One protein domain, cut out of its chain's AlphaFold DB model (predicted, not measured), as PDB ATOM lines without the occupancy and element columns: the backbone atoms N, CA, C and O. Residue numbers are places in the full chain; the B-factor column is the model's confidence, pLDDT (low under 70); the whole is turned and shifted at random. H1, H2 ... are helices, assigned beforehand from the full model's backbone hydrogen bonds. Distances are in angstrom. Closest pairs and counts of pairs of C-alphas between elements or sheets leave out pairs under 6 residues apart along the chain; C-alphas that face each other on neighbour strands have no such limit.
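What this domain is: This is residues 254 to 297 and 451 to 578 of the 578 residues of an uncharacterized protein of hydrothermal vent metagenome (UniProt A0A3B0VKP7). H1, H3 and H4 pack on H6 in a helical body, with H5 packed on H3 and H4 and near H6; from the end of H6 the chain swings out in a wide, open loop through H7 and H8, and H9 comes back to pack on H1. H7 and H8 touch no helix, and residues 540 to 546 and 556 to 562 stick out free. The printed part has 172 residues, with nine named helices, H1 to H9 in order, and no named strand: all helix. It is loose, with a radius of gyration of the C-alphas of 19.4 A, and elongated, spanning 66 by 39 by 29 A.

How they stand to each other: Begin with H1, residues 254 to 271, H3, residues 282 to 297, and H6, residues 504 to 518: they form an up and down bundle, each running against the one before it. H1 touches H3 with residues 258 to 262 alone, at a steep tilt of 45 degrees; look at the closest C-alphas, Met 262 and Val 284, 6.5 A apart. H3 touches H6 at a shallow tilt of 17 degrees, closest at C-alphas Ser 282 and Ala 511, 5.2 A. H1 touches H6 at a shallow tilt of 28 degrees, closest at C-alphas Met 259 and Gln 507, 6.5 A. H2, residues 273 to 278, touches H1 only at the corner, closest at C-alphas Val 269 and Gly 276, 4.5 A. H4, residues 461 to 473, touches H3 at a steep tilt of 66 degrees, closest at C-alphas Gly 286 and Gly 466, 3.7 A. H5, residues 479 to 495, touches H3 at C-alphas Val 296 and Ala 493, 5.5 A. H9, residues 565 to 576, touches H1, opposite ways at a shallow tilt of 13 degrees, closest at C-alphas Arg 256 and Leu 576, 5.4 A. Every O i to N i+4 pair is within hydrogen-bond range in H1, H5, H6, H9 and H7, residues 526 to 540; the counts are 1 of 2 in H2, 11 of 12 in H3, 6 of 9 in H4 and 10 of 12 in H8, residues 545 to 560.

Where its parts are: Find C-alpha 254 at (-8.276, -23.676, -33.243); from there H1 runs 26.3 A. H3 spans 22.3 A, H5 24.1 A and H8 23.3 A. H9 ends at C-alpha 576, (-7.322, -20.460, -23.184).

The domain as a whole: The C-alphas of Tyr 496 and Lys 545 are farthest apart, 67.0 A. Residues 298 to 450 are not printed; C-alphas 297 and 451 are 17.5 A apart across the cut. Of the links that are printed whole, none is long. Look for pLDDT under 70 at residues 475 and 521 to 562.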
ATOM      1  N   THR A 254      -8.079 -22.228 -33.095       94.88
ATOM      2  CA  THR A 254      -8.276 -23.676 -33.243       94.88
ATOM      3  C   THR A 254      -7.410 -24.450 -32.251       94.88
ATOM      4  O   THR A 254      -7.907 -25.369 -31.599       94.88
ATOM      5  N   ASP A 255      -6.153 -24.041 -32.070       96.94
ATOM      6  CA  ASP A 255      -5.262 -24.642 -31.076       96.94
ATOM      7  C   ASP A 255      -5.779 -24.427 -29.661       96.94
ATOM      8  O   ASP A 255      -5.863 -25.389 -28.906       96.94
ATOM      9  N   ARG A 256      -6.229 -23.217 -29.306       96.69
ATOM     10  CA  ARG A 256      -6.776 -22.947 -27.964       96.69
ATOM     11  C   ARG A 256      -7.998 -23.805 -27.636       96.69
ATOM     12  O   ARG A 256      -8.141 -24.258 -26.501       96.69
ATOM     13  N   VAL A 257      -8.853 -24.100 -28.617       96.88
ATOM     14  CA  VAL A 257      -9.980 -25.037 -28.443       96.88
ATOM     15  C   VAL A 257      -9.484 -26.465 -28.179       96.88
ATOM     16  O   VAL A 257     -10.003 -27.159 -27.296       96.88
ATOM     17  N   LYS A 258      -8.452 -26.909 -28.903       97.75
ATOM     18  CA  LYS A 258      -7.836 -28.230 -28.711       97.75
ATOM     19  C   LYS A 258      -7.122 -28.320 -27.361       97.75
ATOM     20  O   LYS A 258      -7.366 -29.265 -26.615       97.75
ATOM     21  N   MET A 259      -6.358 -27.303 -26.987       98.31
ATOM     22  CA  MET A 259      -5.739 -27.155 -25.670       98.31
ATOM     23  C   MET A 259      -6.788 -27.143 -24.551       98.31
ATOM     24  O   MET A 259      -6.640 -27.851 -23.567       98.31
ATOM     25  N   SER A 260      -7.917 -26.451 -24.719       98.25
ATOM     26  CA  SER A 260      -9.012 -26.483 -23.738       98.25
ATOM     27  C   SER A 260      -9.558 -27.903 -23.550       98.25
ATOM     28  O   SER A 260      -9.767 -28.366 -22.426       98.25
ATOM     29  N   SER A 261      -9.685 -28.660 -24.644       97.94
ATOM     30  CA  SER A 261     -10.037 -30.083 -24.581       97.94
ATOM     31  C   SER A 261      -8.976 -30.908 -23.841       97.94
ATOM     32  O   SER A 261      -9.328 -31.766 -23.034       97.94
ATOM     33  N   MET A 262      -7.689 -30.625 -24.056       97.75
ATOM     34  CA  MET A 262      -6.579 -31.255 -23.333       97.75
ATOM     35  C   MET A 262      -6.610 -30.948 -21.832       97.75
ATOM     36  O   MET A 262      -6.450 -31.865 -21.030       97.75
ATOM     37  N   THR A 263      -6.877 -29.699 -21.441       97.25
ATOM     38  CA  THR A 263      -7.035 -29.282 -20.039       97.25
ATOM     39  C   THR A 263      -8.205 -30.006 -19.376       97.25
ATOM     40  O   THR A 263      -8.060 -30.522 -18.269       97.25
ATOM     41  N   ASN A 264      -9.341 -30.131 -20.070       96.88
ATOM     42  CA  ASN A 264     -10.499 -30.880 -19.574       96.88
ATOM     43  C   ASN A 264     -10.202 -32.377 -19.419       96.88
ATOM     44  O   ASN A 264     -10.618 -32.990 -18.435       96.88
ATOM     45  N   ILE A 265      -9.461 -32.969 -20.362       95.56
ATOM     46  CA  ILE A 265      -8.995 -34.355 -20.248       95.56
ATOM     47  C   ILE A 265      -8.074 -34.489 -19.035       95.56
ATOM     48  O   ILE A 265      -8.329 -35.349 -18.200       95.56
ATOM     49  N   ALA A 266      -7.059 -33.632 -18.892       94.31
ATOM     50  CA  ALA A 266      -6.131 -33.661 -17.761       94.31
ATOM     51  C   ALA A 266      -6.861 -33.559 -16.413       94.31
ATOM     52  O   ALA A 266      -6.577 -34.340 -15.505       94.31
ATOM     53  N   LYS A 267      -7.857 -32.670 -16.311       94.50
ATOM     54  CA  LYS A 267      -8.713 -32.553 -15.126       94.50
ATOM     55  C   LYS A 267      -9.466 -33.850 -14.845       94.50
ATOM     56  O   LYS A 267      -9.375 -34.397 -13.752       94.50
ATOM     57  N   ARG A 268     -10.150 -34.401 -15.848       94.06
ATOM     58  CA  ARG A 268     -10.926 -35.634 -15.680       94.06
ATOM     59  C   ARG A 268     -10.053 -36.845 -15.349       94.06
ATOM     60  O   ARG A 268     -10.489 -37.711 -14.606       94.06
ATOM     61  N   VAL A 269      -8.819 -36.913 -15.853       90.12
ATOM     62  CA  VAL A 269      -7.863 -37.983 -15.511       90.12
ATOM     63  C   VAL A 269      -7.516 -37.991 -14.019       90.12
ATOM     64  O   VAL A 269      -7.285 -39.060 -13.454       90.12
ATOM     65  N   LYS A 270      -7.501 -36.824 -13.367       86.88
ATOM     66  CA  LYS A 270      -7.287 -36.719 -11.916       86.88
ATOM     67  C   LYS A 270      -8.472 -37.233 -11.105       86.88
ATOM     68  O   LYS A 270      -8.274 -37.786 -10.028       86.88
ATOM     69  N   GLU A 271      -9.676 -37.068 -11.636       88.62
ATOM     70  CA  GLU A 271     -10.933 -37.455 -10.989       88.62
ATOM     71  C   GLU A 271     -11.298 -38.930 -11.262       88.62
ATOM     72  O   GLU A 271     -11.840 -39.607 -10.392       88.62
ATOM     73  N   ASP A 272     -10.967 -39.450 -12.448       89.50
ATOM     74  CA  ASP A 272     -11.335 -40.787 -12.923       89.50
ATOM     75  C   ASP A 272     -10.115 -41.542 -13.481       89.50
ATOM     76  O   ASP A 272      -9.649 -41.345 -14.611       89.50
ATOM     77  N   THR A 273      -9.613 -42.477 -12.674       83.69
ATOM     78  CA  THR A 273      -8.442 -43.294 -13.026       83.69
ATOM     79  C   THR A 273      -8.679 -44.230 -14.213       83.69
ATOM     80  O   THR A 273      -7.759 -44.442 -15.005       83.69
ATOM     81  N   LEU A 274      -9.895 -44.768 -14.382       86.25
ATOM     82  CA  LEU A 274     -10.229 -45.649 -15.507       86.25
ATOM     83  C   LEU A 274     -10.293 -44.855 -16.811       86.25
ATOM     84  O   LEU A 274      -9.858 -45.342 -17.861       86.25
ATOM     85  N   PHE A 275     -10.780 -43.615 -16.748       91.12
ATOM     86  CA  PHE A 275     -10.731 -42.689 -17.872       91.12
ATOM     87  C   PHE A 275      -9.285 -42.396 -18.301       91.12
ATOM     88  O   PHE A 275      -8.992 -42.464 -19.499       91.12
ATOM     89  N   GLY A 276      -8.374 -42.165 -17.348       86.06
ATOM     90  CA  GLY A 276      -6.950 -41.899 -17.608       86.06
ATOM     91  C   GLY A 276      -6.155 -43.048 -18.221       86.06
ATOM     92  O   GLY A 276      -5.159 -42.813 -18.902       86.06
ATOM     93  N   MET A 277      -6.619 -44.293 -18.085       84.69
ATOM     94  CA  MET A 277      -6.017 -45.426 -18.802       84.69
ATOM     95  C   MET A 277      -6.243 -45.355 -20.318       84.69
ATOM     96  O   MET A 277      -5.468 -45.928 -21.082       84.69
ATOM     97  N   LYS A 278      -7.322 -44.697 -20.753       88.00
ATOM     98  CA  LYS A 278      -7.784 -44.706 -22.150       88.00
ATOM     99  C   LYS A 278      -7.685 -43.352 -22.841       88.00
ATOM    100  O   LYS A 278      -7.801 -43.317 -24.063       88.00
ATOM    101  N   ASN A 279      -7.527 -42.274 -22.078       91.31
ATOM    102  CA  ASN A 279      -7.550 -40.908 -22.579       91.31
ATOM    103  C   ASN A 279      -6.400 -40.121 -21.971       91.31
ATOM    104  O   ASN A 279      -6.209 -40.116 -20.754       91.31
ATOM    105  N   ARG A 280      -5.661 -39.426 -22.824       92.44
ATOM    106  CA  ARG A 280      -4.542 -38.567 -22.447       92.44
ATOM    107  C   ARG A 280      -4.665 -37.223 -23.162       92.44
ATOM    108  O   ARG A 280      -5.187 -37.182 -24.276       92.44
ATOM    109  N   PRO A 281      -4.142 -36.129 -22.584       95.00
ATOM    110  CA  PRO A 281      -4.073 -34.841 -23.276       95.00
ATOM    111  C   PRO A 281      -3.419 -34.953 -24.665       95.00
ATOM    112  O   PRO A 281      -3.960 -34.464 -25.653       95.00
ATOM    113  N   SER A 282      -2.328 -35.721 -24.768       94.62
ATOM    114  CA  SER A 282      -1.613 -35.995 -26.025       94.62
ATOM    115  C   SER A 282      -2.479 -36.606 -27.132       94.62
ATOM    116  O   SER A 282      -2.162 -36.454 -28.308       94.62
ATOM    117  N   ASP A 283      -3.574 -37.294 -26.792       95.00
ATOM    118  CA  ASP A 283      -4.447 -37.925 -27.788       95.00
ATOM    119  C   ASP A 283      -5.157 -36.871 -28.650       95.00
ATOM    120  O   ASP A 283      -5.520 -37.145 -29.791       95.00
ATOM    121  N   VAL A 284      -5.332 -35.643 -28.144       96.75
ATOM    122  CA  VAL A 284      -5.884 -34.533 -28.932       96.75
ATOM    123  C   VAL A 284      -4.900 -34.099 -30.024       96.75
ATOM    124  O   VAL A 284      -5.318 -33.937 -31.168       96.75
ATOM    125  N   ALA A 285      -3.601 -33.997 -29.715       95.75
ATOM    126  CA  ALA A 285      -2.563 -33.743 -30.721       95.75
ATOM    127  C   ALA A 285      -2.455 -34.916 -31.712       95.75
ATOM    128  O   ALA A 285      -2.357 -34.709 -32.920       95.75
ATOM    129  N   GLY A 286      -2.576 -36.153 -31.212       95.75
ATOM    130  CA  GLY A 286      -2.658 -37.359 -32.040       95.75
ATOM    131  C   GLY A 286      -3.793 -37.297 -33.064       95.75
ATOM    132  O   GLY A 286      -3.571 -37.531 -34.248       95.75
ATOM    133  N   LYS A 287      -4.998 -36.877 -32.654       96.19
ATOM    134  CA  LYS A 287      -6.129 -36.654 -33.576       96.19
ATOM    135  C   LYS A 287      -5.816 -35.610 -34.649       96.19
ATOM    136  O   LYS A 287      -6.185 -35.814 -35.801       96.19
ATOM    137  N   THR A 288      -5.128 -34.527 -34.292       96.56
ATOM    138  CA  THR A 288      -4.714 -33.472 -35.231       96.56
ATOM    139  C   THR A 288      -3.730 -33.985 -36.287       96.56
ATOM    140  O   THR A 288      -3.878 -33.671 -37.471       96.56
ATOM    141  N   LEU A 289      -2.757 -34.810 -35.890       96.38
ATOM    142  CA  LEU A 289      -1.860 -35.476 -36.836       96.38
ATOM    143  C   LEU A 289      -2.622 -36.490 -37.699       96.38
ATOM    144  O   LEU A 289      -2.475 -36.516 -38.920       96.38
ATOM    145  N   LEU A 290      -3.489 -37.295 -37.082       95.69
ATOM    146  CA  LEU A 290      -4.284 -38.305 -37.775       95.69
ATOM    147  C   LEU A 290      -5.239 -37.696 -38.816       95.69
ATOM    148  O   LEU A 290      -5.504 -38.312 -39.846       95.69
ATOM    149  N   GLU A 291      -5.748 -36.486 -38.591       96.25
ATOM    150  CA  GLU A 291      -6.531 -35.742 -39.580       96.25
ATOM    151  C   GLU A 291      -5.734 -35.499 -40.871       96.25
ATOM    152  O   GLU A 291      -6.241 -35.772 -41.965       96.25
ATOM    153  N   ARG A 292      -4.467 -35.076 -40.745       97.00
ATOM    154  CA  ARG A 292      -3.540 -34.886 -41.875       97.00
ATOM    155  C   ARG A 292      -3.256 -36.214 -42.571       97.00
ATOM    156  O   ARG A 292      -3.424 -36.305 -43.784       97.00
ATOM    157  N   VAL A 293      -2.948 -37.265 -41.805       96.50
ATOM    158  CA  VAL A 293      -2.738 -38.631 -42.324       96.50
ATOM    159  C   VAL A 293      -3.942 -39.099 -43.142       96.50
ATOM    160  O   VAL A 293      -3.805 -39.537 -44.284       96.50
ATOM    161  N   ASN A 294      -5.148 -38.969 -42.589       96.06
ATOM    162  CA  ASN A 294      -6.375 -39.390 -43.257       96.06
ATOM    163  C   ASN A 294      -6.674 -38.554 -44.500       96.06
ATOM    164  O   ASN A 294      -7.182 -39.090 -45.486       96.06
ATOM    165  N   HIS A 295      -6.375 -37.254 -44.477       97.50
ATOM    166  CA  HIS A 295      -6.505 -36.404 -45.655       97.50
ATOM    167  C   HIS A 295      -5.569 -36.853 -46.773       97.50
ATOM    168  O   HIS A 295      -6.047 -37.176 -47.861       97.50
ATOM    169  N   VAL A 296      -4.272 -36.970 -46.486       97.56
ATOM    170  CA  VAL A 296      -3.264 -37.417 -47.458       97.56
ATOM    171  C   VAL A 296      -3.606 -38.811 -47.988       97.56
ATOM    172  O   VAL A 296      -3.564 -39.026 -49.195       97.56
ATOM    173  N   LYS A 297      -4.079 -39.732 -47.138       96.69
ATOM    174  CA  LYS A 297      -4.554 -41.059 -47.567       96.69
ATOM    175  C   LYS A 297      -5.724 -40.991 -48.550       96.69
ATOM    176  O   LYS A 297      -5.749 -41.740 -49.529       96.69
ATOM    177  N   GLY A 451       7.327 -46.715 -37.232       89.50
ATOM    178  CA  GLY A 451       7.694 -48.120 -37.221       89.50
ATOM    179  C   GLY A 451       6.600 -49.012 -37.816       89.50
ATOM    180  O   GLY A 451       5.407 -48.807 -37.603       89.50
ATOM    181  N   LYS A 452       7.020 -50.079 -38.508       85.06
ATOM    182  CA  LYS A 452       6.156 -50.989 -39.295       85.06
ATOM    183  C   LYS A 452       4.999 -51.646 -38.531       85.06
ATOM    184  O   LYS A 452       4.044 -52.101 -39.147       85.06
ATOM    185  N   LYS A 453       5.101 -51.762 -37.203       86.69
ATOM    186  CA  LYS A 453       4.074 -52.396 -36.354       86.69
ATOM    187  C   LYS A 453       2.976 -51.428 -35.913       86.69
ATOM    188  O   LYS A 453       1.972 -51.876 -35.366       86.69
ATOM    189  N   MET A 454       3.177 -50.122 -36.080       89.06
ATOM    190  CA  MET A 454       2.189 -49.137 -35.671       89.06
ATOM    191  C   MET A 454       1.149 -48.953 -36.771       89.06
ATOM    192  O   MET A 454       1.472 -48.488 -37.860       89.06
ATOM    193  N   ASP A 455      -0.100 -49.298 -36.463       87.94
ATOM    194  CA  ASP A 455      -1.224 -49.118 -37.375       87.94
ATOM    195  C   ASP A 455      -1.768 -47.683 -37.290       87.94
ATOM    196  O   ASP A 455      -2.540 -47.333 -36.392       87.94
ATOM    197  N   LEU A 456      -1.356 -46.850 -38.250       89.00
ATOM    198  CA  LEU A 456      -1.806 -45.462 -38.405       89.00
ATOM    199  C   LEU A 456      -3.237 -45.336 -38.951       89.00
ATOM    200  O   LEU A 456      -3.758 -44.227 -39.060       89.00
ATOM    201  N   PHE A 457      -3.890 -46.448 -39.291       87.00
ATOM    202  CA  PHE A 457      -5.216 -46.466 -39.912       87.00
ATOM    203  C   PHE A 457      -6.238 -47.309 -39.144       87.00
ATOM    204  O   PHE A 457      -7.394 -47.409 -39.558       87.00
ATOM    205  N   GLY A 458      -5.818 -47.902 -38.030       87.88
ATOM    206  CA  GLY A 458      -6.647 -48.727 -37.171       87.88
ATOM    207  C   GLY A 458      -7.527 -47.927 -36.215       87.88
ATOM    208  O   GLY A 458      -7.441 -46.707 -36.075       87.88
ATOM    209  N   LYS A 459      -8.355 -48.656 -35.459       87.56
ATOM    210  CA  LYS A 459      -9.313 -48.090 -34.491       87.56
ATOM    211  C   LYS A 459      -8.671 -47.207 -33.407       87.56
ATOM    212  O   LYS A 459      -9.344 -46.341 -32.861       87.56
ATOM    213  N   ASN A 460      -7.400 -47.442 -33.080       87.81
ATOM    214  CA  ASN A 460      -6.655 -46.716 -32.042       87.81
ATOM    215  C   ASN A 460      -5.556 -45.806 -32.618       87.81
ATOM    216  O   ASN A 460      -4.631 -45.435 -31.891       87.81
ATOM    217  N   ALA A 461      -5.629 -45.465 -33.908       88.12
ATOM    218  CA  ALA A 461      -4.617 -44.651 -34.573       88.12
ATOM    219  C   ALA A 461      -4.420 -43.279 -33.905       88.12
ATOM    220  O   ALA A 461      -3.308 -42.761 -33.887       88.12
ATOM    221  N   ASP A 462      -5.462 -42.711 -33.291       81.94
ATOM    222  CA  ASP A 462      -5.402 -41.438 -32.562       81.94
ATOM    223  C   ASP A 462      -4.479 -41.512 -31.333       81.94
ATOM    224  O   ASP A 462      -3.640 -40.643 -31.106       81.94
ATOM    225  N   LYS A 463      -4.577 -42.599 -30.566       89.56
ATOM    226  CA  LYS A 463      -3.715 -42.849 -29.399       89.56
ATOM    227  C   LYS A 463      -2.304 -43.244 -29.818       89.56
ATOM    228  O   LYS A 463      -1.332 -42.862 -29.165       89.56
ATOM    229  N   ALA A 464      -2.184 -44.006 -30.904       89.94
ATOM    230  CA  ALA A 464      -0.898 -44.412 -31.460       89.94
ATOM    231  C   ALA A 464      -0.096 -43.190 -31.938       89.94
ATOM    232  O   ALA A 464       1.050 -43.004 -31.534       89.94
ATOM    233  N   THR A 465      -0.732 -42.297 -32.697       91.50
ATOM    234  CA  THR A 465      -0.141 -41.023 -33.142       91.50
ATOM    235  C   THR A 465       0.145 -40.078 -31.976       91.50
ATOM    236  O   THR A 465       1.227 -39.503 -31.926       91.50
ATOM    237  N   GLY A 466      -0.738 -39.975 -30.975       90.88
ATOM    238  CA  GLY A 466      -0.455 -39.206 -29.754       90.88
ATOM    239  C   GLY A 466       0.755 -39.745 -28.973       90.88
ATOM    240  O   GLY A 466       1.553 -38.983 -28.434       90.88
ATOM    241  N   THR A 467       0.938 -41.067 -28.954       90.12
ATOM    242  CA  THR A 467       2.113 -41.714 -28.347       90.12
ATOM    243  C   THR A 467       3.381 -41.475 -29.163       90.12
ATOM    244  O   THR A 467       4.434 -41.224 -28.581       90.12
ATOM    245  N   LEU A 468       3.285 -41.514 -30.495       91.81
ATOM    246  CA  LEU A 468       4.381 -41.162 -31.393       91.81
ATOM    247  C   LEU A 468       4.846 -39.721 -31.148       91.81
ATOM    248  O   LEU A 468       6.037 -39.497 -30.949       91.81
ATOM    249  N   LEU A 469       3.909 -38.771 -31.077       93.25
ATOM    250  CA  LEU A 469       4.194 -37.348 -30.886       93.25
ATOM    251  C   LEU A 469       4.897 -37.034 -29.564       93.25
ATOM    252  O   LEU A 469       5.707 -36.115 -29.527       93.25
ATOM    253  N   ARG A 470       4.704 -37.825 -28.501       89.62
ATOM    254  CA  ARG A 470       5.488 -37.649 -27.261       89.62
ATOM    255  C   ARG A 470       7.000 -37.734 -27.487       89.62
ATOM    256  O   ARG A 470       7.757 -37.145 -26.721       89.62
ATOM    257  N   ARG A 471       7.461 -38.434 -28.533       90.19
ATOM    258  CA  ARG A 471       8.892 -38.503 -28.877       90.19
ATOM    259  C   ARG A 471       9.467 -37.139 -29.267       90.19
ATOM    260  O   ARG A 471      10.670 -36.955 -29.122       90.19
ATOM    261  N   LEU A 472       8.628 -36.190 -29.695       86.62
ATOM    262  CA  LEU A 472       9.031 -34.811 -29.990       86.62
ATOM    263  C   LEU A 472       9.559 -34.065 -28.762       86.62
ATOM    264  O   LEU A 472      10.344 -33.135 -28.911       86.62
ATOM    265  N   MET A 473       9.142 -34.465 -27.560       83.44
ATOM    266  CA  MET A 473       9.506 -33.789 -26.311       83.44
ATOM    267  C   MET A 473      10.708 -34.431 -25.608       83.44
ATOM    268  O   MET A 473      11.215 -33.893 -24.631       83.44
ATOM    269  N   GLY A 474      11.168 -35.590 -26.085       76.62
ATOM    270  CA  GLY A 474      12.319 -36.292 -25.521       76.62
ATOM    271  C   GLY A 474      13.586 -36.127 -26.357       76.62
ATOM    272  O   GLY A 474      13.539 -35.752 -27.522       76.62
ATOM    273  N   ASN A 475      14.727 -36.533 -25.805       68.00
ATOM    274  CA  ASN A 475      16.008 -36.585 -26.525       68.00
ATOM    275  C   ASN A 475      16.138 -37.836 -27.420       68.00
ATOM    276  O   ASN A 475      17.224 -38.387 -27.584       68.00
ATOM    277  N   ALA A 476      15.026 -38.353 -27.948       71.19
ATOM    278  CA  ALA A 476      15.042 -39.567 -28.756       71.19
ATOM    279  C   ALA A 476      15.740 -39.308 -30.098       71.19
ATOM    280  O   ALA A 476      15.463 -38.307 -30.755       71.19
ATOM    281  N   GLN A 477      16.567 -40.254 -30.557       71.50
ATOM    282  CA  GLN A 477      17.229 -40.169 -31.867       71.50
ATOM    283  C   GLN A 477      16.222 -39.959 -33.013       71.50
ATOM    284  O   GLN A 477      16.510 -39.261 -33.977       71.50
ATOM    285  N   SER A 478      15.010 -40.508 -32.890       82.69
ATOM    286  CA  SER A 478      13.949 -40.363 -33.891       82.69
ATOM    287  C   SER A 478      13.219 -39.015 -33.854       82.69
ATOM    288  O   SER A 478      12.260 -38.852 -34.602       82.69
ATOM    289  N   ARG A 479      13.578 -38.082 -32.959       85.94
ATOM    290  CA  ARG A 479      12.878 -36.796 -32.805       85.94
ATOM    291  C   ARG A 479      12.953 -35.963 -34.077       85.94
ATOM    292  O   ARG A 479      11.915 -35.515 -34.539       85.94
ATOM    293  N   VAL A 480      14.155 -35.784 -34.624       88.75
ATOM    294  CA  VAL A 480      14.376 -34.972 -35.834       88.75
ATOM    295  C   VAL A 480      13.591 -35.564 -37.002       88.75
ATOM    296  O   VAL A 480      12.722 -34.897 -37.542       88.75
ATOM    297  N   ASN A 481      13.755 -36.865 -37.255       90.38
ATOM    298  CA  ASN A 481      13.025 -37.549 -38.324       90.38
ATOM    299  C   ASN A 481      11.496 -37.452 -38.159       90.38
ATOM    300  O   ASN A 481      10.776 -37.424 -39.150       90.38
ATOM    301  N   LEU A 482      10.978 -37.429 -36.922       92.69
ATOM    302  CA  LEU A 482       9.541 -37.269 -36.681       92.69
ATOM    303  C   LEU A 482       9.053 -35.852 -36.984       92.69
ATOM    304  O   LEU A 482       7.940 -35.717 -37.482       92.69
ATOM    305  N   ILE A 483       9.855 -34.829 -36.674       91.75
ATOM    306  CA  ILE A 483       9.559 -33.439 -37.046       91.75
ATOM    307  C   ILE A 483       9.490 -33.350 -38.569       91.75
ATOM    308  O   ILE A 483       8.445 -32.992 -39.101       91.75
ATOM    309  N   ASP A 484      10.539 -33.809 -39.253       93.06
ATOM    310  CA  ASP A 484      10.631 -33.746 -40.713       93.06
ATOM    311  C   ASP A 484       9.462 -34.481 -41.388       93.06
ATOM    312  O   ASP A 484       8.814 -33.944 -42.284       93.06
ATOM    313  N   ALA A 485       9.127 -35.688 -40.917       95.31
ATOM    314  CA  ALA A 485       8.016 -36.464 -41.466       95.31
ATOM    315  C   ALA A 485       6.640 -35.830 -41.184       95.31
ATOM    316  O   ALA A 485       5.732 -35.925 -42.014       95.31
ATOM    317  N   ALA A 486       6.450 -35.201 -40.018       94.50
ATOM    318  CA  ALA A 486       5.211 -34.495 -39.697       94.50
ATOM    319  C   ALA A 486       5.052 -33.221 -40.545       94.50
ATOM    320  O   ALA A 486       3.951 -32.960 -41.041       94.50
ATOM    321  N   ASP A 487       6.142 -32.486 -40.760       94.19
ATOM    322  CA  ASP A 487       6.177 -31.281 -41.589       94.19
ATOM    323  C   ASP A 487       5.974 -31.612 -43.073       94.19
ATOM    324  O   ASP A 487       5.183 -30.948 -43.747       94.19
ATOM    325  N   GLU A 488       6.598 -32.681 -43.584       96.00
ATOM    326  CA  GLU A 488       6.369 -33.179 -44.947       96.00
ATOM    327  C   GLU A 488       4.899 -33.569 -45.146       96.00
ATOM    328  O   GLU A 488       4.257 -33.142 -46.113       96.00
ATOM    329  N   LEU A 489       4.327 -34.326 -44.202       97.38
ATOM    330  CA  LEU A 489       2.916 -34.705 -44.237       97.38
ATOM    331  C   LEU A 489       1.999 -33.481 -44.248       97.38
ATOM    332  O   LEU A 489       1.040 -33.440 -45.023       97.38
ATOM    333  N   GLU A 490       2.260 -32.497 -43.393       96.12
ATOM    334  CA  GLU A 490       1.471 -31.274 -43.347       96.12
ATOM    335  C   GLU A 490       1.614 -30.455 -44.637       96.12
ATOM    336  O   GLU A 490       0.605 -30.001 -45.186       96.12
ATOM    337  N   GLY A 491       2.831 -30.322 -45.162       96.56
ATOM    338  CA  GLY A 491       3.108 -29.662 -46.435       96.56
ATOM    339  C   GLY A 491       2.332 -30.298 -47.586       96.56
ATOM    340  O   GLY A 491       1.638 -29.599 -48.331       96.56
ATOM    341  N   VAL A 492       2.357 -31.629 -47.687       97.56
ATOM    342  CA  VAL A 492       1.591 -32.386 -48.687       97.56
ATOM    343  C   VAL A 492       0.085 -32.249 -48.460       97.56
ATOM    344  O   VAL A 492      -0.661 -32.005 -49.410       97.56
ATOM    345  N   ALA A 493      -0.389 -32.333 -47.216       97.44
ATOM    346  CA  ALA A 493      -1.805 -32.155 -46.911       97.44
ATOM    347  C   ALA A 493      -2.307 -30.769 -47.350       97.44
ATOM    348  O   ALA A 493      -3.357 -30.673 -47.992       97.44
ATOM    349  N   ARG A 494      -1.542 -29.708 -47.056       96.75
ATOM    350  CA  ARG A 494      -1.837 -28.322 -47.453       96.75
ATOM    351  C   ARG A 494      -1.783 -28.136 -48.967       96.75
ATOM    352  O   ARG A 494      -2.722 -27.570 -49.532       96.75
ATOM    353  N   LYS A 495      -0.744 -28.664 -49.630       97.12
ATOM    354  CA  LYS A 495      -0.607 -28.669 -51.100       97.12
ATOM    355  C   LYS A 495      -1.855 -29.244 -51.770       97.12
ATOM    356  O   LYS A 495      -2.327 -28.692 -52.759       97.12
ATOM    357  N   TYR A 496      -2.436 -30.292 -51.183       97.12
ATOM    358  CA  TYR A 496      -3.640 -30.960 -51.681       97.12
ATOM    359  C   TYR A 496      -4.922 -30.572 -50.926       97.12
ATOM    360  O   TYR A 496      -5.848 -31.374 -50.779       97.12
ATOM    361  N   GLY A 497      -5.005 -29.321 -50.471       95.56
ATOM    362  CA  GLY A 497      -6.268 -28.668 -50.122       95.56
ATOM    363  C   GLY A 497      -6.701 -28.751 -48.659       95.56
ATOM    364  O   GLY A 497      -7.761 -28.215 -48.332       95.56
ATOM    365  N   LEU A 498      -5.915 -29.358 -47.762       95.62
ATOM    366  CA  LEU A 498      -6.191 -29.269 -46.328       95.62
ATOM    367  C   LEU A 498      -5.889 -27.850 -45.836       95.62
ATOM    368  O   LEU A 498      -4.757 -27.379 -45.892       95.62
ATOM    369  N   ARG A 499      -6.913 -27.164 -45.329       93.50
ATOM    370  CA  ARG A 499      -6.787 -25.815 -44.767       93.50
ATOM    371  C   ARG A 499      -6.972 -25.868 -43.261       93.50
ATOM    372  O   ARG A 499      -8.064 -25.619 -42.755       93.50
ATOM    373  N   VAL A 500      -5.895 -26.187 -42.558       88.00
ATOM    374  CA  VAL A 500      -5.838 -26.149 -41.095       88.00
ATOM    375  C   VAL A 500      -4.988 -24.968 -40.642       88.00
ATOM    376  O   VAL A 500      -4.044 -24.570 -41.318       88.00
ATOM    377  N   LYS A 501      -5.378 -24.361 -39.520       90.62
ATOM    378  CA  LYS A 501      -4.634 -23.274 -38.853       90.62
ATOM    379  C   LYS A 501      -4.022 -23.723 -37.531       90.62
ATOM    380  O   LYS A 501      -3.541 -22.891 -36.776       90.62
ATOM    381  N   ASP A 502      -4.166 -25.005 -37.237       94.00
ATOM    382  CA  ASP A 502      -3.691 -25.603 -36.010       94.00
ATOM    383  C   ASP A 502      -2.279 -26.153 -36.176       94.00
ATOM    384  O   ASP A 502      -1.845 -26.430 -37.294       94.00
ATOM    385  N   ASP A 503      -1.584 -26.307 -35.056       93.19
ATOM    386  CA  ASP A 503      -0.187 -26.715 -35.011       93.19
ATOM    387  C   ASP A 503      -0.023 -27.914 -34.068       93.19
ATOM    388  O   ASP A 503      -0.316 -27.858 -32.867       93.19
ATOM    389  N   VAL A 504       0.420 -29.039 -34.633       95.06
ATOM    390  CA  VAL A 504       0.598 -30.302 -33.903       95.06
ATOM    391  C   VAL A 504       1.686 -30.179 -32.834       95.06
ATOM    392  O   VAL A 504       1.528 -30.721 -31.739       95.06
ATOM    393  N   SER A 505       2.768 -29.461 -33.128       92.06
ATOM    394  CA  SER A 505       3.918 -29.293 -32.237       92.06
ATOM    395  C   SER A 505       3.558 -28.428 -31.036       92.06
ATOM    396  O   SER A 505       3.839 -28.807 -29.901       92.06
ATOM    397  N   VAL A 506       2.848 -27.321 -31.255       94.00
ATOM    398  CA  VAL A 506       2.356 -26.441 -30.183       94.00
ATOM    399  C   VAL A 506       1.326 -27.163 -29.305       94.00
ATOM    400  O   VAL A 506       1.339 -27.038 -28.079       94.00
ATOM    401  N   GLN A 507       0.458 -27.980 -29.904       96.81
ATOM    402  CA  GLN A 507      -0.464 -28.845 -29.165       96.81
ATOM    403  C   GLN A 507       0.265 -29.904 -28.329       96.81
ATOM    404  O   GLN A 507      -0.131 -30.163 -27.191       96.81
ATOM    405  N   MET A 508       1.323 -30.518 -28.864       95.25
ATOM    406  CA  MET A 508       2.109 -31.507 -28.129       95.25
ATOM    407  C   MET A 508       2.917 -30.859 -26.998       95.25
ATOM    408  O   MET A 508       2.930 -31.396 -25.894       95.25
ATOM    409  N   LEU A 509       3.500 -29.678 -27.227       94.56
ATOM    410  CA  LEU A 509       4.149 -28.875 -26.189       94.56
ATOM    411  C   LEU A 509       3.190 -28.619 -25.021       94.56
ATOM    412  O   LEU A 509       3.531 -28.850 -23.865       94.56
ATOM    413  N   PHE A 510       1.956 -28.213 -25.324       97.12
ATOM    414  CA  PHE A 510       0.942 -27.989 -24.298       97.12
ATOM    415  C   PHE A 510       0.536 -29.272 -23.560       97.12
ATOM    416  O   PHE A 510       0.361 -29.268 -22.342       97.12
ATOM    417  N   ALA A 511       0.383 -30.386 -24.279       95.75
ATOM    418  CA  ALA A 511       0.059 -31.668 -23.665       95.75
ATOM    419  C   ALA A 511       1.169 -32.167 -22.722       95.75
ATOM    420  O   ALA A 511       0.846 -32.730 -21.676       95.75
ATOM    421  N   ASP A 512       2.442 -31.959 -23.073       94.00
ATOM    422  CA  ASP A 512       3.587 -32.265 -22.205       94.00
ATOM    423  C   ASP A 512       3.607 -31.363 -20.971       94.00
ATOM    424  O   ASP A 512       3.764 -31.850 -19.853       94.00
ATOM    425  N   GLU A 513       3.317 -30.075 -21.146       94.94
ATOM    426  CA  GLU A 513       3.248 -29.130 -20.036       94.94
ATOM    427  C   GLU A 513       2.162 -29.496 -19.017       94.94
ATOM    428  O   GLU A 513       2.390 -29.452 -17.807       94.94
ATOM    429  N   LEU A 514       0.991 -29.951 -19.478       94.62
ATOM    430  CA  LEU A 514      -0.032 -30.488 -18.578       94.62
ATOM    431  C   LEU A 514       0.480 -31.709 -17.792       94.62
ATOM    432  O   LEU A 514       0.169 -31.842 -16.610       94.62
ATOM    433  N   GLU A 515       1.267 -32.595 -18.409       89.81
ATOM    434  CA  GLU A 515       1.880 -33.733 -17.707       89.81
ATOM    435  C   GLU A 515       3.003 -33.299 -16.750       89.81
ATOM    436  O   GLU A 515       3.215 -33.958 -15.732       89.81
ATOM    437  N   ASN A 516       3.698 -32.192 -17.025       89.19
ATOM    438  CA  ASN A 516       4.715 -31.635 -16.134       89.19
ATOM    439  C   ASN A 516       4.084 -30.983 -14.893       89.19
ATOM    440  O   ASN A 516       4.504 -31.279 -13.775       89.19
ATOM    441  N   VAL A 517       3.039 -30.167 -15.069       89.94
ATOM    442  CA  VAL A 517       2.363 -29.457 -13.966       89.94
ATOM    443  C   VAL A 517       1.514 -30.400 -13.115       89.94
ATOM    444  O   VAL A 517       1.555 -30.344 -11.885       89.94
ATOM    445  N   PHE A 518       0.749 -31.291 -13.748       89.12
ATOM    446  CA  PHE A 518      -0.190 -32.171 -13.047       89.12
ATOM    447  C   PHE A 518       0.364 -33.581 -12.808       89.12
ATOM    448  O   PHE A 518      -0.274 -34.391 -12.135       89.12
ATOM    449  N   GLY A 519       1.554 -33.895 -13.307       82.31
ATOM    450  CA  GLY A 519       2.123 -35.236 -13.244       82.31
ATOM    451  C   GLY A 519       1.583 -36.176 -14.336       82.31
ATOM    452  O   GLY A 519       0.604 -35.881 -15.028       82.31
ATOM    453  N   PRO A 520       2.224 -37.344 -14.508       73.31
ATOM    454  CA  PRO A 520       1.936 -38.237 -15.620       73.31
ATOM    455  C   PRO A 520       0.551 -38.883 -15.506       73.31
ATOM    456  O   PRO A 520       0.163 -39.401 -14.458       73.31
ATOM    457  N   SER A 521      -0.139 -38.976 -16.643       66.12
ATOM    458  CA  SER A 521      -1.422 -39.682 -16.788       66.12
ATOM    459  C   SER A 521      -1.339 -41.190 -16.478       66.12
ATOM    460  O   SER A 521      -2.353 -41.815 -16.168       66.12
ATOM    461  N   THR A 522      -0.138 -41.790 -16.497       58.88
ATOM    462  CA  THR A 522       0.088 -43.207 -16.150       58.88
ATOM    463  C   THR A 522       0.972 -43.436 -14.933       58.88
ATOM    464  O   THR A 522       2.108 -42.958 -14.863       58.88
ATOM    465  N   ARG A 523       0.479 -44.304 -14.036       59.56
ATOM    466  CA  ARG A 523       1.111 -44.712 -12.769       59.56
ATOM    467  C   ARG A 523       2.411 -45.517 -12.912       59.56
ATOM    468  O   ARG A 523       3.094 -45.677 -11.906       59.56
ATOM    469  N   THR A 524       2.725 -46.046 -14.092       55.00
ATOM    470  CA  THR A 524       3.911 -46.884 -14.387       55.00
ATOM    471  C   THR A 524       4.926 -46.182 -15.291       55.00
ATOM    472  O   THR A 524       5.817 -46.813 -15.844       55.00
ATOM    473  N   SER A 525       4.780 -44.873 -15.515       54.91
ATOM    474  CA  SER A 525       5.820 -44.126 -16.226       54.91
ATOM    475  C   SER A 525       7.078 -44.023 -15.361       54.91
ATOM    476  O   SER A 525       6.973 -43.942 -14.142       54.91
ATOM    477  N   PHE A 526       8.256 -43.945 -15.980       48.94
ATOM    478  CA  PHE A 526       9.524 -43.734 -15.271       48.94
ATOM    479  C   PHE A 526       9.473 -42.517 -14.326       48.94
ATOM    480  O   PHE A 526       9.876 -42.607 -13.170       48.94
ATOM    481  N   LYS A 527       8.851 -41.406 -14.764       55.00
ATOM    482  CA  LYS A 527       8.567 -40.233 -13.910       55.00
ATOM    483  C   LYS A 527       7.686 -40.595 -12.695       55.00
ATOM    484  O   LYS A 527       7.945 -40.122 -11.592       55.00
ATOM    485  N   ALA A 528       6.671 -41.447 -12.864       55.25
ATOM    486  CA  ALA A 528       5.832 -41.921 -11.760       55.25
ATOM    487  C   ALA A 528       6.565 -42.897 -10.823       55.25
ATOM    488  O   ALA A 528       6.311 -42.881  -9.622       55.25
ATOM    489  N   GLU A 529       7.463 -43.738 -11.335       49.09
ATOM    490  CA  GLU A 529       8.262 -44.669 -10.529       49.09
ATOM    491  C   GLU A 529       9.332 -43.949  -9.708       49.09
ATOM    492  O   GLU A 529       9.455 -44.228  -8.517       49.09
ATOM    493  N   ILE A 530      10.008 -42.945 -10.277       51.50
ATOM    494  CA  ILE A 530      10.887 -42.036  -9.522       51.50
ATOM    495  C   ILE A 530      10.088 -41.284  -8.454       51.50
ATOM    496  O   ILE A 530      10.510 -41.227  -7.301       51.50
ATOM    497  N   GLY A 531       8.912 -40.753  -8.807       50.19
ATOM    498  CA  GLY A 531       8.028 -40.083  -7.850       50.19
ATOM    499  C   GLY A 531       7.637 -40.989  -6.677       50.19
ATOM    500  O   GLY A 531       7.706 -40.571  -5.522       50.19
ATOM    501  N   LYS A 532       7.316 -42.261  -6.950       54.38
ATOM    502  CA  LYS A 532       7.081 -43.272  -5.907       54.38
ATOM    503  C   LYS A 532       8.346 -43.565  -5.098       54.38
ATOM    504  O   LYS A 532       8.245 -43.675  -3.884       54.38
ATOM    505  N   GLY A 533       9.517 -43.668  -5.728       43.44
ATOM    506  CA  GLY A 533      10.802 -43.901  -5.056       43.44
ATOM    507  C   GLY A 533      11.180 -42.787  -4.075       43.44
ATOM    508  O   GLY A 533      11.582 -43.072  -2.951       43.44
ATOM    509  N   LEU A 534      10.946 -41.527  -4.447       40.84
ATOM    510  CA  LEU A 534      11.084 -40.372  -3.551       40.84
ATOM    511  C   LEU A 534      10.033 -40.366  -2.432       40.84
ATOM    512  O   LEU A 534      10.370 -40.063  -1.289       40.84
ATOM    513  N   GLU A 535       8.780 -40.742  -2.707       43.28
ATOM    514  CA  GLU A 535       7.756 -40.889  -1.660       43.28
ATOM    515  C   GLU A 535       8.054 -42.032  -0.678       43.28
ATOM    516  O   GLU A 535       7.746 -41.913   0.511       43.28
ATOM    517  N   PHE A 536       8.625 -43.140  -1.156       42.56
ATOM    518  CA  PHE A 536       9.067 -44.256  -0.324       42.56
ATOM    519  C   PHE A 536      10.328 -43.896   0.463       42.56
ATOM    520  O   PHE A 536      10.378 -44.206   1.648       42.56
ATOM    521  N   GLY A 537      11.280 -43.164  -0.124       37.16
ATOM    522  CA  GLY A 537      12.432 -42.598   0.587       37.16
ATOM    523  C   GLY A 537      12.006 -41.631   1.695       37.16
ATOM    524  O   GLY A 537      12.427 -41.772   2.837       37.16
ATOM    525  N   ALA A 538      11.056 -40.736   1.416       37.47
ATOM    526  CA  ALA A 538      10.478 -39.839   2.419       37.47
ATOM    527  C   ALA A 538       9.665 -40.580   3.504       37.47
ATOM    528  O   ALA A 538       9.572 -40.112   4.640       37.47
ATOM    529  N   ARG A 539       9.077 -41.745   3.189       38.59
ATOM    530  CA  ARG A 539       8.405 -42.615   4.173       38.59
ATOM    531  C   ARG A 539       9.372 -43.498   4.967       38.59
ATOM    532  O   ARG A 539       9.070 -43.778   6.121       38.59
ATOM    533  N   ALA A 540      10.509 -43.896   4.398       37.97
ATOM    534  CA  ALA A 540      11.554 -44.676   5.064       37.97
ATOM    535  C   ALA A 540      12.445 -43.805   5.973       37.97
ATOM    536  O   ALA A 540      12.935 -44.281   6.991       37.97
ATOM    537  N   VAL A 541      12.568 -42.507   5.677       38.78
ATOM    538  CA  VAL A 541      13.292 -41.506   6.490       38.78
ATOM    539  C   VAL A 541      12.421 -40.919   7.624       38.78
ATOM    540  O   VAL A 541      12.861 -40.051   8.376       38.78
ATOM    541  N   ARG A 542      11.216 -41.465   7.878       38.66
ATOM    542  CA  ARG A 542      10.341 -41.135   9.037       38.66
ATOM    543  C   ARG A 542      10.936 -41.452  10.429       38.66
ATOM    544  O   ARG A 542      10.200 -41.478  11.410       38.66
ATOM    545  N   GLY A 543      12.245 -41.671  10.534       38.81
ATOM    546  CA  GLY A 543      12.986 -41.716  11.795       38.81
ATOM    547  C   GLY A 543      13.588 -40.370  12.228       38.81
ATOM    548  O   GLY A 543      13.896 -40.212  13.407       38.81
ATOM    549  N   SER A 544      13.736 -39.384  11.330       42.97
ATOM    550  CA  SER A 544      14.323 -38.072  11.660       42.97
ATOM    551  C   SER A 544      13.222 -37.005  11.817       42.97
ATOM    552  O   SER A 544      12.405 -36.774  10.925       42.97
ATOM    553  N   LYS A 545      13.153 -36.350  12.985       34.78
ATOM    554  CA  LYS A 545      12.127 -35.331  13.302       34.78
ATOM    555  C   LYS A 545      12.313 -34.005  12.537       34.78
ATOM    556  O   LYS A 545      11.409 -33.176  12.547       34.78
ATOM    557  N   ILE A 546      13.450 -33.813  11.865       36.31
ATOM    558  CA  ILE A 546      13.847 -32.546  11.225       36.31
ATOM    559  C   ILE A 546      13.307 -32.452   9.783       36.31
ATOM    560  O   ILE A 546      12.775 -31.413   9.392       36.31
ATOM    561  N   ASP A 547      13.288 -33.554   9.024       37.25
ATOM    562  CA  ASP A 547      12.762 -33.561   7.643       37.25
ATOM    563  C   ASP A 547      11.223 -33.527   7.578       37.25
ATOM    564  O   ASP A 547      10.613 -33.002   6.634       37.25
ATOM    565  N   ALA A 548      10.560 -34.024   8.626       37.78
ATOM    566  CA  ALA A 548       9.111 -33.919   8.776       37.78
ATOM    567  C   ALA A 548       8.649 -32.451   8.889       37.78
ATOM    568  O   ALA A 548       7.606 -32.098   8.339       37.78
ATOM    569  N   ALA A 549       9.441 -31.578   9.521       32.97
ATOM    570  CA  ALA A 549       9.122 -30.157   9.663       32.97
ATOM    571  C   ALA A 549       9.290 -29.380   8.340       32.97
ATOM    572  O   ALA A 549       8.428 -28.577   7.979       32.97
ATOM    573  N   LEU A 550      10.334 -29.684   7.560       31.27
ATOM    574  CA  LEU A 550      10.606 -29.066   6.252       31.27
ATOM    575  C   LEU A 550       9.538 -29.398   5.194       31.27
ATOM    576  O   LEU A 550       9.095 -28.521   4.447       31.27
ATOM    577  N   SER A 551       9.055 -30.645   5.159       41.50
ATOM    578  CA  SER A 551       7.995 -31.055   4.221       41.50
ATOM    579  C   SER A 551       6.615 -30.457   4.550       41.50
ATOM    580  O   SER A 551       5.821 -30.178   3.643       41.50
ATOM    581  N   VAL A 552       6.333 -30.200   5.833       44.41
ATOM    582  CA  VAL A 552       5.111 -29.523   6.297       44.41
ATOM    583  C   VAL A 552       5.187 -28.013   6.041       44.41
ATOM    584  O   VAL A 552       4.210 -27.435   5.559       44.41
ATOM    585  N   ALA A 553       6.353 -27.388   6.236       36.41
ATOM    586  CA  ALA A 553       6.580 -25.975   5.926       36.41
ATOM    587  C   ALA A 553       6.405 -25.670   4.424       36.41
ATOM    588  O   ALA A 553       5.701 -24.727   4.058       36.41
ATOM    589  N   GLY A 554       6.942 -26.516   3.534       40.66
ATOM    590  CA  GLY A 554       6.780 -26.358   2.083       40.66
ATOM    591  C   GLY A 554       5.324 -26.470   1.600       40.66
ATOM    592  O   GLY A 554       4.897 -25.716   0.721       40.66
ATOM    593  N   LYS A 555       4.523 -27.361   2.203       49.03
ATOM    594  CA  LYS A 555       3.076 -27.470   1.926       49.03
ATOM    595  C   LYS A 555       2.287 -26.280   2.487       49.03
ATOM    596  O   LYS A 555       1.358 -25.811   1.827       49.03
ATOM    597  N   GLY A 556       2.682 -25.756   3.650       39.88
ATOM    598  CA  GLY A 556       2.109 -24.543   4.244       39.88
ATOM    599  C   GLY A 556       2.336 -23.296   3.384       39.88
ATOM    600  O   GLY A 556       1.390 -22.564   3.103       39.88
ATOM    601  N   ILE A 557       3.555 -23.105   2.867       42.25
ATOM    602  CA  ILE A 557       3.909 -21.965   2.002       42.25
ATOM    603  C   ILE A 557       3.166 -22.019   0.656       42.25
ATOM    604  O   ILE A 557       2.685 -20.988   0.188       42.25
ATOM    605  N   LYS A 558       3.002 -23.201   0.041       51.12
ATOM    606  CA  LYS A 558       2.220 -23.348  -1.208       51.12
ATOM    607  C   LYS A 558       0.738 -23.017  -1.012       51.12
ATOM    608  O   LYS A 558       0.161 -22.312  -1.838       51.12
ATOM    609  N   LYS A 559       0.146 -23.456   0.105       52.31
ATOM    610  CA  LYS A 559      -1.251 -23.161   0.457       52.31
ATOM    611  C   LYS A 559      -1.469 -21.670   0.758       52.31
ATOM    612  O   LYS A 559      -2.484 -21.122   0.344       52.31
ATOM    613  N   LEU A 560      -0.498 -21.003   1.391       47.47
ATOM    614  CA  LEU A 560      -0.509 -19.548   1.623       47.47
ATOM    615  C   LEU A 560      -0.323 -18.725   0.336       47.47
ATOM    616  O   LEU A 560      -0.855 -17.626   0.233       47.47
ATOM    617  N   ARG A 561       0.394 -19.258  -0.664       57.72
ATOM    618  CA  ARG A 561       0.591 -18.628  -1.983       57.72
ATOM    619  C   ARG A 561      -0.527 -18.925  -2.993       57.72
ATOM    620  O   ARG A 561      -0.420 -18.499  -4.136       57.72
ATOM    621  N   GLY A 562      -1.574 -19.657  -2.599       68.69
ATOM    622  CA  GLY A 562      -2.691 -20.008  -3.485       68.69
ATOM    623  C   GLY A 562      -2.326 -20.987  -4.607       68.69
ATOM    624  O   GLY A 562      -3.076 -21.102  -5.575       68.69
ATOM    625  N   ILE A 563      -1.200 -21.695  -4.494       77.69
ATOM    626  CA  ILE A 563      -0.750 -22.667  -5.495       77.69
ATOM    627  C   ILE A 563      -1.493 -23.984  -5.252       77.69
ATOM    628  O   ILE A 563      -1.266 -24.648  -4.235       77.69
ATOM    629  N   SER A 564      -2.400 -24.356  -6.157       86.81
ATOM    630  CA  SER A 564      -3.211 -25.580  -6.061       86.81
ATOM    631  C   SER A 564      -3.547 -26.141  -7.444       86.81
ATOM    632  O   SER A 564      -3.634 -25.392  -8.413       86.81
ATOM    633  N   GLU A 565      -3.788 -27.455  -7.549       86.94
ATOM    634  CA  GLU A 565      -4.198 -28.070  -8.826       86.94
ATOM    635  C   GLU A 565      -5.486 -27.431  -9.379       86.94
ATOM    636  O   GLU A 565      -5.607 -27.203 -10.580       86.94
ATOM    637  N   GLU A 566      -6.434 -27.075  -8.507       89.69
ATOM    638  CA  GLU A 566      -7.678 -26.408  -8.901       89.69
ATOM    639  C   GLU A 566      -7.427 -25.008  -9.486       89.69
ATOM    640  O   GLU A 566      -7.960 -24.673 -10.547       89.69
ATOM    641  N   ASN A 567      -6.565 -24.208  -8.847       91.75
ATOM    642  CA  ASN A 567      -6.198 -22.880  -9.342       91.75
ATOM    643  C   ASN A 567      -5.350 -22.961 -10.620       91.75
ATOM    644  O   ASN A 567      -5.504 -22.125 -11.512       91.75
ATOM    645  N   ALA A 568      -4.518 -23.994 -10.766       92.56
ATOM    646  CA  ALA A 568      -3.795 -24.290 -12.000       92.56
ATOM    647  C   ALA A 568      -4.760 -24.599 -13.162       92.56
ATOM    648  O   ALA A 568      -4.658 -23.991 -14.228       92.56
ATOM    649  N   PHE A 569      -5.769 -25.457 -12.959       95.00
ATOM    650  CA  PHE A 569      -6.796 -25.701 -13.980       95.00
ATOM    651  C   PHE A 569      -7.611 -24.446 -14.302       95.00
ATOM    652  O   PHE A 569      -7.894 -24.178 -15.474       95.00
ATOM    653  N   LYS A 570      -7.983 -23.664 -13.283       95.44
ATOM    654  CA  LYS A 570      -8.745 -22.422 -13.457       95.44
ATOM    655  C   LYS A 570      -7.962 -21.390 -14.268       95.44
ATOM    656  O   LYS A 570      -8.479 -20.897 -15.269       95.44
ATOM    657  N   SER A 571      -6.723 -21.101 -13.873       94.50
ATOM    658  CA  SER A 571      -5.860 -20.132 -14.557       94.50
ATOM    659  C   SER A 571      -5.597 -20.531 -16.008       94.50
ATOM    660  O   SER A 571      -5.725 -19.695 -16.902       94.50
ATOM    661  N   MET A 572      -5.345 -21.818 -16.272       96.62
ATOM    662  CA  MET A 572      -5.156 -22.311 -17.634       96.62
ATOM    663  C   MET A 572      -6.439 -22.220 -18.472       96.62
ATOM    664  O   MET A 572      -6.418 -21.769 -19.617       96.62
ATOM    665  N   THR A 573      -7.589 -22.565 -17.892       96.38
ATOM    666  CA  THR A 573      -8.890 -22.423 -18.564       96.38
ATOM    667  C   THR A 573      -9.194 -20.960 -18.903       96.38
ATOM    668  O   THR A 573      -9.734 -20.670 -19.969       96.38
ATOM    669  N   GLU A 574      -8.867 -20.022 -18.013       96.00
ATOM    670  CA  GLU A 574      -9.020 -18.585 -18.264       96.00
ATOM    671  C   GLU A 574      -8.061 -18.078 -19.346       96.00
ATOM    672  O   GLU A 574      -8.461 -17.248 -20.164       96.00
ATOM    673  N   LEU A 575      -6.826 -18.588 -19.382       94.06
ATOM    674  CA  LEU A 575      -5.840 -18.237 -20.404       94.06
ATOM    675  C   LEU A 575      -6.314 -18.660 -21.802       94.06
ATOM    676  O   LEU A 575      -6.244 -17.869 -22.737       94.06
ATOM    677  N   LEU A 576      -6.864 -19.872 -21.920       95.75
ATOM    678  CA  LEU A 576      -7.322 -20.460 -23.184       95.75
ATOM    679  C   LEU A 576      -8.628 -19.865 -23.734       95.75
ATOM    680  O   LEU A 576      -8.941 -20.067 -24.904       95.75
ATOM    681  N   LYS A 577      -9.409 -19.158 -22.906       92.88
ATOM    682  CA  LYS A 577     -10.665 -18.497 -23.315       92.88
ATOM    683  C   LYS A 577     -10.462 -17.159 -24.021       92.88
ATOM    684  O   LYS A 577     -11.402 -16.652 -24.634       92.88
ATOM    685  N   ARG A 578      -9.290 -16.557 -23.852       81.44
ATOM    686  CA  ARG A 578      -8.904 -15.332 -24.557       81.44
ATOM    687  C   ARG A 578      -8.621 -15.649 -26.012       81.44
ATOM    688  O   ARG A 578      -8.583 -14.700 -26.820       81.44
TER     689      ARG A 578